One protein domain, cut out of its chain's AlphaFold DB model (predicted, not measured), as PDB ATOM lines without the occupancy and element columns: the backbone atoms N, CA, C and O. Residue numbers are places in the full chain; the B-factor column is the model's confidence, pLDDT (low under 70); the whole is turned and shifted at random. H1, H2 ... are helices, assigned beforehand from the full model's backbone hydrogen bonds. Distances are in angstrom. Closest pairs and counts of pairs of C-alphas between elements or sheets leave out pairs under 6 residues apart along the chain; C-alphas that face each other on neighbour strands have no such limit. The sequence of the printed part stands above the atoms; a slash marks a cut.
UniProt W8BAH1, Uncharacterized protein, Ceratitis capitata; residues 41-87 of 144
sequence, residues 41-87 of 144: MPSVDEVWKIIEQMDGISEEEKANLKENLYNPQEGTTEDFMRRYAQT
ATOM      1  N   MET A  41     -34.663 -93.108  70.008       62.62
ATOM      2  CA  MET A  41     -34.060 -91.826  69.659       62.62
ATOM      3  C   MET A  41     -33.149 -91.416  70.828       62.62
ATOM      4  O   MET A  41     -33.634 -91.389  71.965       62.62
ATOM      5  N   PRO A  42     -31.844 -91.172  70.595       74.31
ATOM      6  CA  PRO A  42     -30.946 -90.718  71.650       74.31
ATOM      7  C   PRO A  42     -31.483 -89.415  72.241       74.31
ATOM      8  O   PRO A  42     -32.086 -88.602  71.534       74.31
ATOM      9  N   SER A  43     -31.307 -89.227  73.548       76.94
ATOM     10  CA  SER A  43     -31.769 -88.000  74.195       76.94
ATOM     11  C   SER A  43     -30.985 -86.790  73.679       76.94
ATOM     12  O   SER A  43     -29.862 -86.914  73.189       76.94
ATOM     13  N   VAL A  44     -31.565 -85.599  73.826       75.19
ATOM     14  CA  VAL A  44     -30.931 -84.311  73.489       75.19
ATOM     15  C   VAL A  44     -29.532 -84.196  74.121       75.19
ATOM     16  O   VAL A  44     -28.592 -83.752  73.467       75.19
ATOM     17  N   ASP A  45     -29.360 -84.682  75.354       79.12
ATOM     18  CA  ASP A  45     -28.072 -84.690  76.060       79.12
ATOM     19  C   ASP A  45     -27.047 -85.649  75.440       79.12
ATOM     20  O   ASP A  45     -25.853 -85.359  75.395       79.12
ATOM     21  N   GLU A  46     -27.499 -86.805  74.953       79.00
ATOM     22  CA  GLU A  46     -26.642 -87.794  74.300       79.00
ATOM     23  C   GLU A  46     -26.208 -87.312  72.911       79.00
ATOM     24  O   GLU A  46     -25.037 -87.445  72.552       79.00
ATOM     25  N   VAL A  47     -27.108 -86.648  72.179       80.38
ATOM     26  CA  VAL A  47     -26.791 -85.954  70.920       80.38
ATOM     27  C   VAL A  47     -25.777 -84.837  71.163       80.38
ATOM     28  O   VAL A  47     -24.796 -84.727  70.427       80.38
ATOM     29  N   TRP A  48     -25.951 -84.053  72.230       81.00
ATOM     30  CA  TRP A  48     -24.989 -83.024  72.618       81.00
ATOM     31  C   TRP A  48     -23.613 -83.609  72.959       81.00
ATOM     32  O   TRP A  48     -22.595 -83.107  72.490       81.00
ATOM     33  N   LYS A  49     -23.570 -84.728  73.687       81.06
ATOM     34  CA  LYS A  49     -22.321 -85.420  74.021       81.06
ATOM     35  C   LYS A  49     -21.585 -85.942  72.782       81.06
ATOM     36  O   LYS A  49     -20.359 -85.889  72.739       81.06
ATOM     37  N   ILE A  50     -22.312 -86.407  71.764       82.31
ATOM     38  CA  ILE A  50     -21.727 -86.814  70.476       82.31
ATOM     39  C   ILE A  50     -21.122 -85.601  69.757       82.31
ATOM     40  O   ILE A  50     -20.006 -85.687  69.250       82.31
ATOM     41  N   ILE A  51     -21.823 -84.463  69.759       78.56
ATOM     42  CA  ILE A  51     -21.350 -83.201  69.165       78.56
ATOM     43  C   ILE A  51     -20.096 -82.687  69.889       78.56
ATOM     44  O   ILE A  51     -19.154 -82.239  69.239       78.56
ATOM     45  N   GLU A  52     -20.038 -82.785  71.219       78.88
ATOM     46  CA  GLU A  52     -18.857 -82.413  72.012       78.88
ATOM     47  C   GLU A  52     -17.638 -83.294  71.714       78.88
ATOM     48  O   GLU A  52     -16.505 -82.819  71.775       78.88
ATOM     49  N   GLN A  53     -17.862 -84.568  71.383       78.12
ATOM     50  CA  GLN A  53     -16.804 -85.517  71.034       78.12
ATOM     51  C   GLN A  53     -16.278 -85.342  69.599       78.12
ATOM     52  O   GLN A  53     -15.242 -85.922  69.265       78.12
ATOM     53  N   MET A  54     -16.958 -84.563  68.747       71.19
ATOM     54  CA  MET A  54     -16.502 -84.268  67.388       71.19
ATOM     55  C   MET A  54     -15.460 -83.144  67.394       71.19
ATOM     56  O   MET A  54     -15.777 -81.965  67.551       71.19
ATOM     57  N   ASP A  55     -14.203 -83.520  67.169       60.34
ATOM     58  CA  ASP A  55     -13.098 -82.576  67.018       60.34
ATOM     59  C   ASP A  55     -13.178 -81.928  65.622       60.34
ATOM     60  O   ASP A  55     -12.941 -82.580  64.603       60.34
ATOM     61  N   GLY A  56     -13.606 -80.663  65.561       70.69
ATOM     62  CA  GLY A  56     -13.760 -79.922  64.301       70.69
ATOM     63  C   GLY A  56     -14.942 -78.954  64.219       70.69
ATOM     64  O   GLY A  56     -15.037 -78.227  63.235       70.69
ATOM     65  N   ILE A  57     -15.826 -78.915  65.221       72.31
ATOM     66  CA  ILE A  57     -16.934 -77.946  65.277       72.31
ATOM     67  C   ILE A  57     -16.468 -76.715  66.063       72.31
ATOM     68  O   ILE A  57     -15.946 -76.856  67.175       72.31
ATOM     69  N   SER A  58     -16.637 -75.515  65.506       74.00
ATOM     70  CA  SER A  58     -16.273 -74.278  66.206       74.00
ATOM     71  C   SER A  58     -17.209 -74.010  67.395       74.00
ATOM     72  O   SER A  58     -18.371 -74.413  67.397       74.00
ATOM     73  N   GLU A  59     -16.719 -73.316  68.427       73.44
ATOM     74  CA  GLU A  59     -17.520 -73.010  69.629       73.44
ATOM     75  C   GLU A  59     -18.779 -72.175  69.312       73.44
ATOM     76  O   GLU A  59     -19.793 -72.284  70.000       73.44
ATOM     77  N   GLU A  60     -18.757 -71.399  68.224       74.75
ATOM     78  CA  GLU A  60     -19.914 -70.648  67.723       74.75
ATOM     79  C   GLU A  60     -20.982 -71.562  67.093       74.75
ATOM     80  O   GLU A  60     -22.181 -71.407  67.346       74.75
ATOM     81  N   GLU A  61     -20.566 -72.556  66.308       71.50
ATOM     82  CA  GLU A  61     -21.471 -73.535  65.696       71.50
ATOM     83  C   GLU A  61     -22.061 -74.481  66.743       71.50
ATOM     84  O   GLU A  61     -23.242 -74.819  66.675       71.50
ATOM     85  N   LYS A  62     -21.274 -74.850  67.758       76.00
ATOM     86  CA  LYS A  62     -21.747 -75.621  68.913       76.00
ATOM     87  C   LYS A  62     -22.836 -74.874  69.681       76.00
ATOM     88  O   LYS A  62     -23.839 -75.484  70.043       76.00
ATOM     89  N   ALA A  63     -22.678 -73.568  69.906       78.44
ATOM     90  CA  ALA A  63     -23.686 -72.758  70.591       78.44
ATOM     91  C   ALA A  63     -24.997 -72.672  69.792       78.44
ATOM     92  O   ALA A  63     -26.067 -72.920  70.350       78.44
ATOM     93  N   ASN A  64     -24.910 -72.422  68.481       75.69
ATOM     94  CA  ASN A  64     -26.078 -72.423  67.595       75.69
ATOM     95  C   ASN A  64     -26.750 -73.800  67.536       75.69
ATOM     96  O   ASN A  64     -27.976 -73.899  67.550       75.69
ATOM     97  N   LEU A  65     -25.974 -74.883  67.478       78.94
ATOM     98  CA  LEU A  65     -26.517 -76.237  67.421       78.94
ATOM     99  C   LEU A  65     -27.159 -76.639  68.749       78.94
ATOM    100  O   LEU A  65     -28.209 -77.270  68.740       78.94
ATOM    101  N   LYS A  66     -26.589 -76.213  69.881       80.44
ATOM    102  CA  LYS A  66     -27.205 -76.354  71.202       80.44
ATOM    103  C   LYS A  66     -28.552 -75.641  71.239       80.44
ATOM    104  O   LYS A  66     -29.555 -76.254  71.583       80.44
ATOM    105  N   GLU A  67     -28.594 -74.375  70.842       78.31
ATOM    106  CA  GLU A  67     -29.830 -73.590  70.826       78.31
ATOM    107  C   GLU A  67     -30.910 -74.240  69.946       78.31
ATOM    108  O   GLU A  67     -32.030 -74.440  70.409       78.31
ATOM    109  N   ASN A  68     -30.551 -74.686  68.739       75.25
ATOM    110  CA  ASN A  68     -31.467 -75.388  67.834       75.25
ATOM    111  C   ASN A  68     -31.866 -76.794  68.317       75.25
ATOM    112  O   ASN A  68     -32.911 -77.299  67.920       75.25
ATOM    113  N   LEU A  69     -31.057 -77.450  69.152       78.50
ATOM    114  CA  LEU A  69     -31.351 -78.789  69.667       78.50
ATOM    115  C   LEU A  69     -32.288 -78.743  70.881       78.50
ATOM    116  O   LEU A  69     -33.176 -79.585  71.003       78.50
ATOM    117  N   TYR A  70     -32.104 -77.758  71.763       79.56
ATOM    118  CA  TYR A  70     -32.980 -77.542  72.919       79.56
ATOM    119  C   TYR A  70     -34.260 -76.789  72.550       79.56
ATOM    120  O   TYR A  70     -35.290 -76.986  73.192       79.56
ATOM    121  N   ASN A  71     -34.200 -75.938  71.527       77.56
ATOM    122  CA  ASN A  71     -35.328 -75.159  71.051       77.56
ATOM    123  C   ASN A  71     -35.393 -75.257  69.521       77.56
ATOM    124  O   ASN A  71     -34.996 -74.309  68.836       77.56
ATOM    125  N   PRO A  72     -35.845 -76.406  68.976       67.94
ATOM    126  CA  PRO A  72     -35.950 -76.579  67.537       67.94
ATOM    127  C   PRO A  72     -36.814 -75.454  66.993       67.94
ATOM    128  O   PRO A  72     -37.991 -75.352  67.337       67.94
ATOM    129  N   GLN A  73     -36.228 -74.579  66.169       61.91
ATOM    130  CA  GLN A  73     -37.045 -73.680  65.376       61.91
ATOM    131  C   GLN A  73     -37.983 -74.572  64.577       61.91
ATOM    132  O   GLN A  73     -37.542 -75.383  63.761       61.91
ATOM    133  N   GLU A  74     -39.273 -74.450  64.873       57.44
ATOM    134  CA  GLU A  74     -40.358 -75.090  64.153       57.44
ATOM    135  C   GLU A  74     -40.380 -74.483  62.749       57.44
ATOM    136  O   GLU A  74     -41.186 -73.610  62.431       57.44
ATOM    137  N   GLY A  75     -39.423 -74.886  61.909       59.31
ATOM    138  CA  GLY A  75     -39.500 -74.679  60.478       59.31
ATOM    139  C   GLY A  75     -40.843 -75.254  60.084       59.31
ATOM    140  O   GLY A  75     -41.079 -76.452  60.271       59.31
ATOM    141  N   THR A  76     -41.755 -74.381  59.665       60.84
ATOM    142  CA  THR A  76     -43.127 -74.772  59.378       60.84
ATOM    143  C   THR A  76     -43.094 -75.942  58.407       60.84
ATOM    144  O   THR A  76     -42.183 -76.080  57.584       60.84
ATOM    145  N   THR A  77     -44.086 -76.820  58.489       58.31
ATOM    146  CA  THR A  77     -44.200 -77.998  57.617       58.31
ATOM    147  C   THR A  77     -44.049 -77.635  56.130       58.31
ATOM    148  O   THR A  77     -43.600 -78.449  55.329       58.31
ATOM    149  N   GLU A  78     -44.359 -76.388  55.773       59.88
ATOM    150  CA  GLU A  78     -44.167 -75.772  54.461       59.88
ATOM    151  C   GLU A  78     -42.692 -75.587  54.061       59.88
ATOM    152  O   GLU A  78     -42.346 -75.848  52.909       59.88
ATOM    153  N   ASP A  79     -41.808 -75.196  54.980       66.00
ATOM    154  CA  ASP A  79     -40.370 -75.051  54.720       66.00
ATOM    155  C   ASP A  79     -39.666 -76.409  54.637       66.00
ATOM    156  O   ASP A  79     -38.816 -76.623  53.765       66.00
ATOM    157  N   PHE A  80     -40.083 -77.373  55.462       64.50
ATOM    158  CA  PHE A  80     -39.639 -78.762  55.324       64.50
ATOM    159  C   PHE A  80     -40.118 -79.381  54.008       64.50
ATOM    160  O   PHE A  80     -39.325 -80.010  53.299       64.50
ATOM    161  N   MET A  81     -41.380 -79.145  53.632       66.00
ATOM    162  CA  MET A  81     -41.897 -79.560  52.332       66.00
ATOM    163  C   MET A  81     -41.169 -78.864  51.189       66.00
ATOM    164  O   MET A  81     -40.844 -79.536  50.224       66.00
ATOM    165  N   ARG A  82     -40.831 -77.575  51.278       67.06
ATOM    166  CA  ARG A  82     -40.021 -76.896  50.252       67.06
ATOM    167  C   ARG A  82     -38.628 -77.497  50.119       67.06
ATOM    168  O   ARG A  82     -38.171 -77.702  48.998       67.06
ATOM    169  N   ARG A  83     -37.969 -77.815  51.234       64.44
ATOM    170  CA  ARG A  83     -36.613 -78.382  51.236       64.44
ATOM    171  C   ARG A  83     -36.567 -79.804  50.666       64.44
ATOM    172  O   ARG A  83     -35.611 -80.138  49.975       64.44
ATOM    173  N   TYR A  84     -37.604 -80.612  50.896       60.28
ATOM    174  CA  TYR A  84     -37.712 -81.964  50.331       60.28
ATOM    175  C   TYR A  84     -38.329 -81.992  48.922       60.28
ATOM    176  O   TYR A  84     -37.868 -82.748  48.066       60.28
ATOM    177  N   ALA A  85     -39.309 -81.131  48.628       58.72
ATOM    178  CA  ALA A  85     -39.925 -80.998  47.303       58.72
ATOM    179  C   ALA A  85     -38.993 -80.350  46.268       58.72
ATOM    180  O   ALA A  85     -39.239 -80.472  45.072       58.72
ATOM    181  N   GLN A  86     -37.892 -79.725  46.699       54.72
ATOM    182  CA  GLN A  86     -36.823 -79.253  45.811       54.72
ATOM    183  C   GLN A  86     -36.038 -80.376  45.112       54.72
ATOM    184  O   GLN A  86     -35.224 -80.089  44.238       54.72
ATOM    185  N   THR A  87     -36.279 -81.647  45.450       54.22
ATOM    186  CA  THR A  87     -35.714 -82.790  44.707       54.22
ATOM    187  C   THR A  87     -36.571 -83.220  43.510       54.22
ATOM    188  O   THR A  87     -36.141 -84.056  42.717       54.22
TER     189      THR A  87
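What this domain is: This is residues 41 to 87 of the 144 residues of an uncharacterized protein of Ceratitis capitata (UniProt W8BAH1). Two helices, H1 and H2, fold back on each other side by side as a helical hairpin, and a third short helix, H3, sticks out well away from them at the end of an outstretched stretch of chain. Residues 71 to 87, of which 77 to 85 belong to H3, stand free, and this arm makes much of the length. The printed part has 47 residues with three named helices, in the order H1, H2, H3, and no named strand; its class is all helix. The whole is loose, with a radius of gyration of the C-alphas of 13.3 A, and elongated, spanning 33 by 21 by 17 A.

Where its parts are: Start at Met 41, whose C-alpha is at (-34.060, -91.826, 69.659), and go on to C-alpha 44 at (-30.931, -84.311, 73.489), where H1 begins. H1 holds residues 44 to 53 and measures 14.4 A from first to last C-alpha. After five residues, look for C-alpha 59 at (-17.520, -73.010, 69.629), the first of H2. H2, residues 59 to 70, is the longest helix, with 12 residues and 16.4 A from first to last C-alpha. Six residues further on comes H3, residues 77 to 85, 11.6 A long, which ends at C-alpha 85 at (-39.925, -80.998, 47.303).

How they stand to each other: Compare H1 with H2 first: they touch, and their closest C-alphas are those of Val 44 and Leu 69, 6.7 A apart. Their lines stand at a shallow tilt of 16 degrees, and they run opposite ways. Their centres are 10.9 A apart, and a tight link joins the two as a helical hairpin. Then look at H3: it is apart from H1 and also apart from H2, with no C-alpha of either within 8 A of it. A short link of 6 residues joins H2 to H3. In the backbone of H1, H2 and H3 you will find every O i to N i+4 pair within hydrogen-bond range.

The domain as a whole: The two C-alphas farthest apart are those of Asp 55, in the link from H1 to H2, and Glu 78, in H3, at 34.2 A. Without the residues that stand free, the body has 30 residues and spans 25 by 18 by 9 A, with a radius of gyration of 8.9 A. The printed part has no cut, and neither link is long. Read the B-factor column for the model's confidence: the mean pLDDT of the printed part is 71.0, and it is under 70 at residue 41, at residue 55 and at residues 72 to 87, which include H3 with a mean of 63.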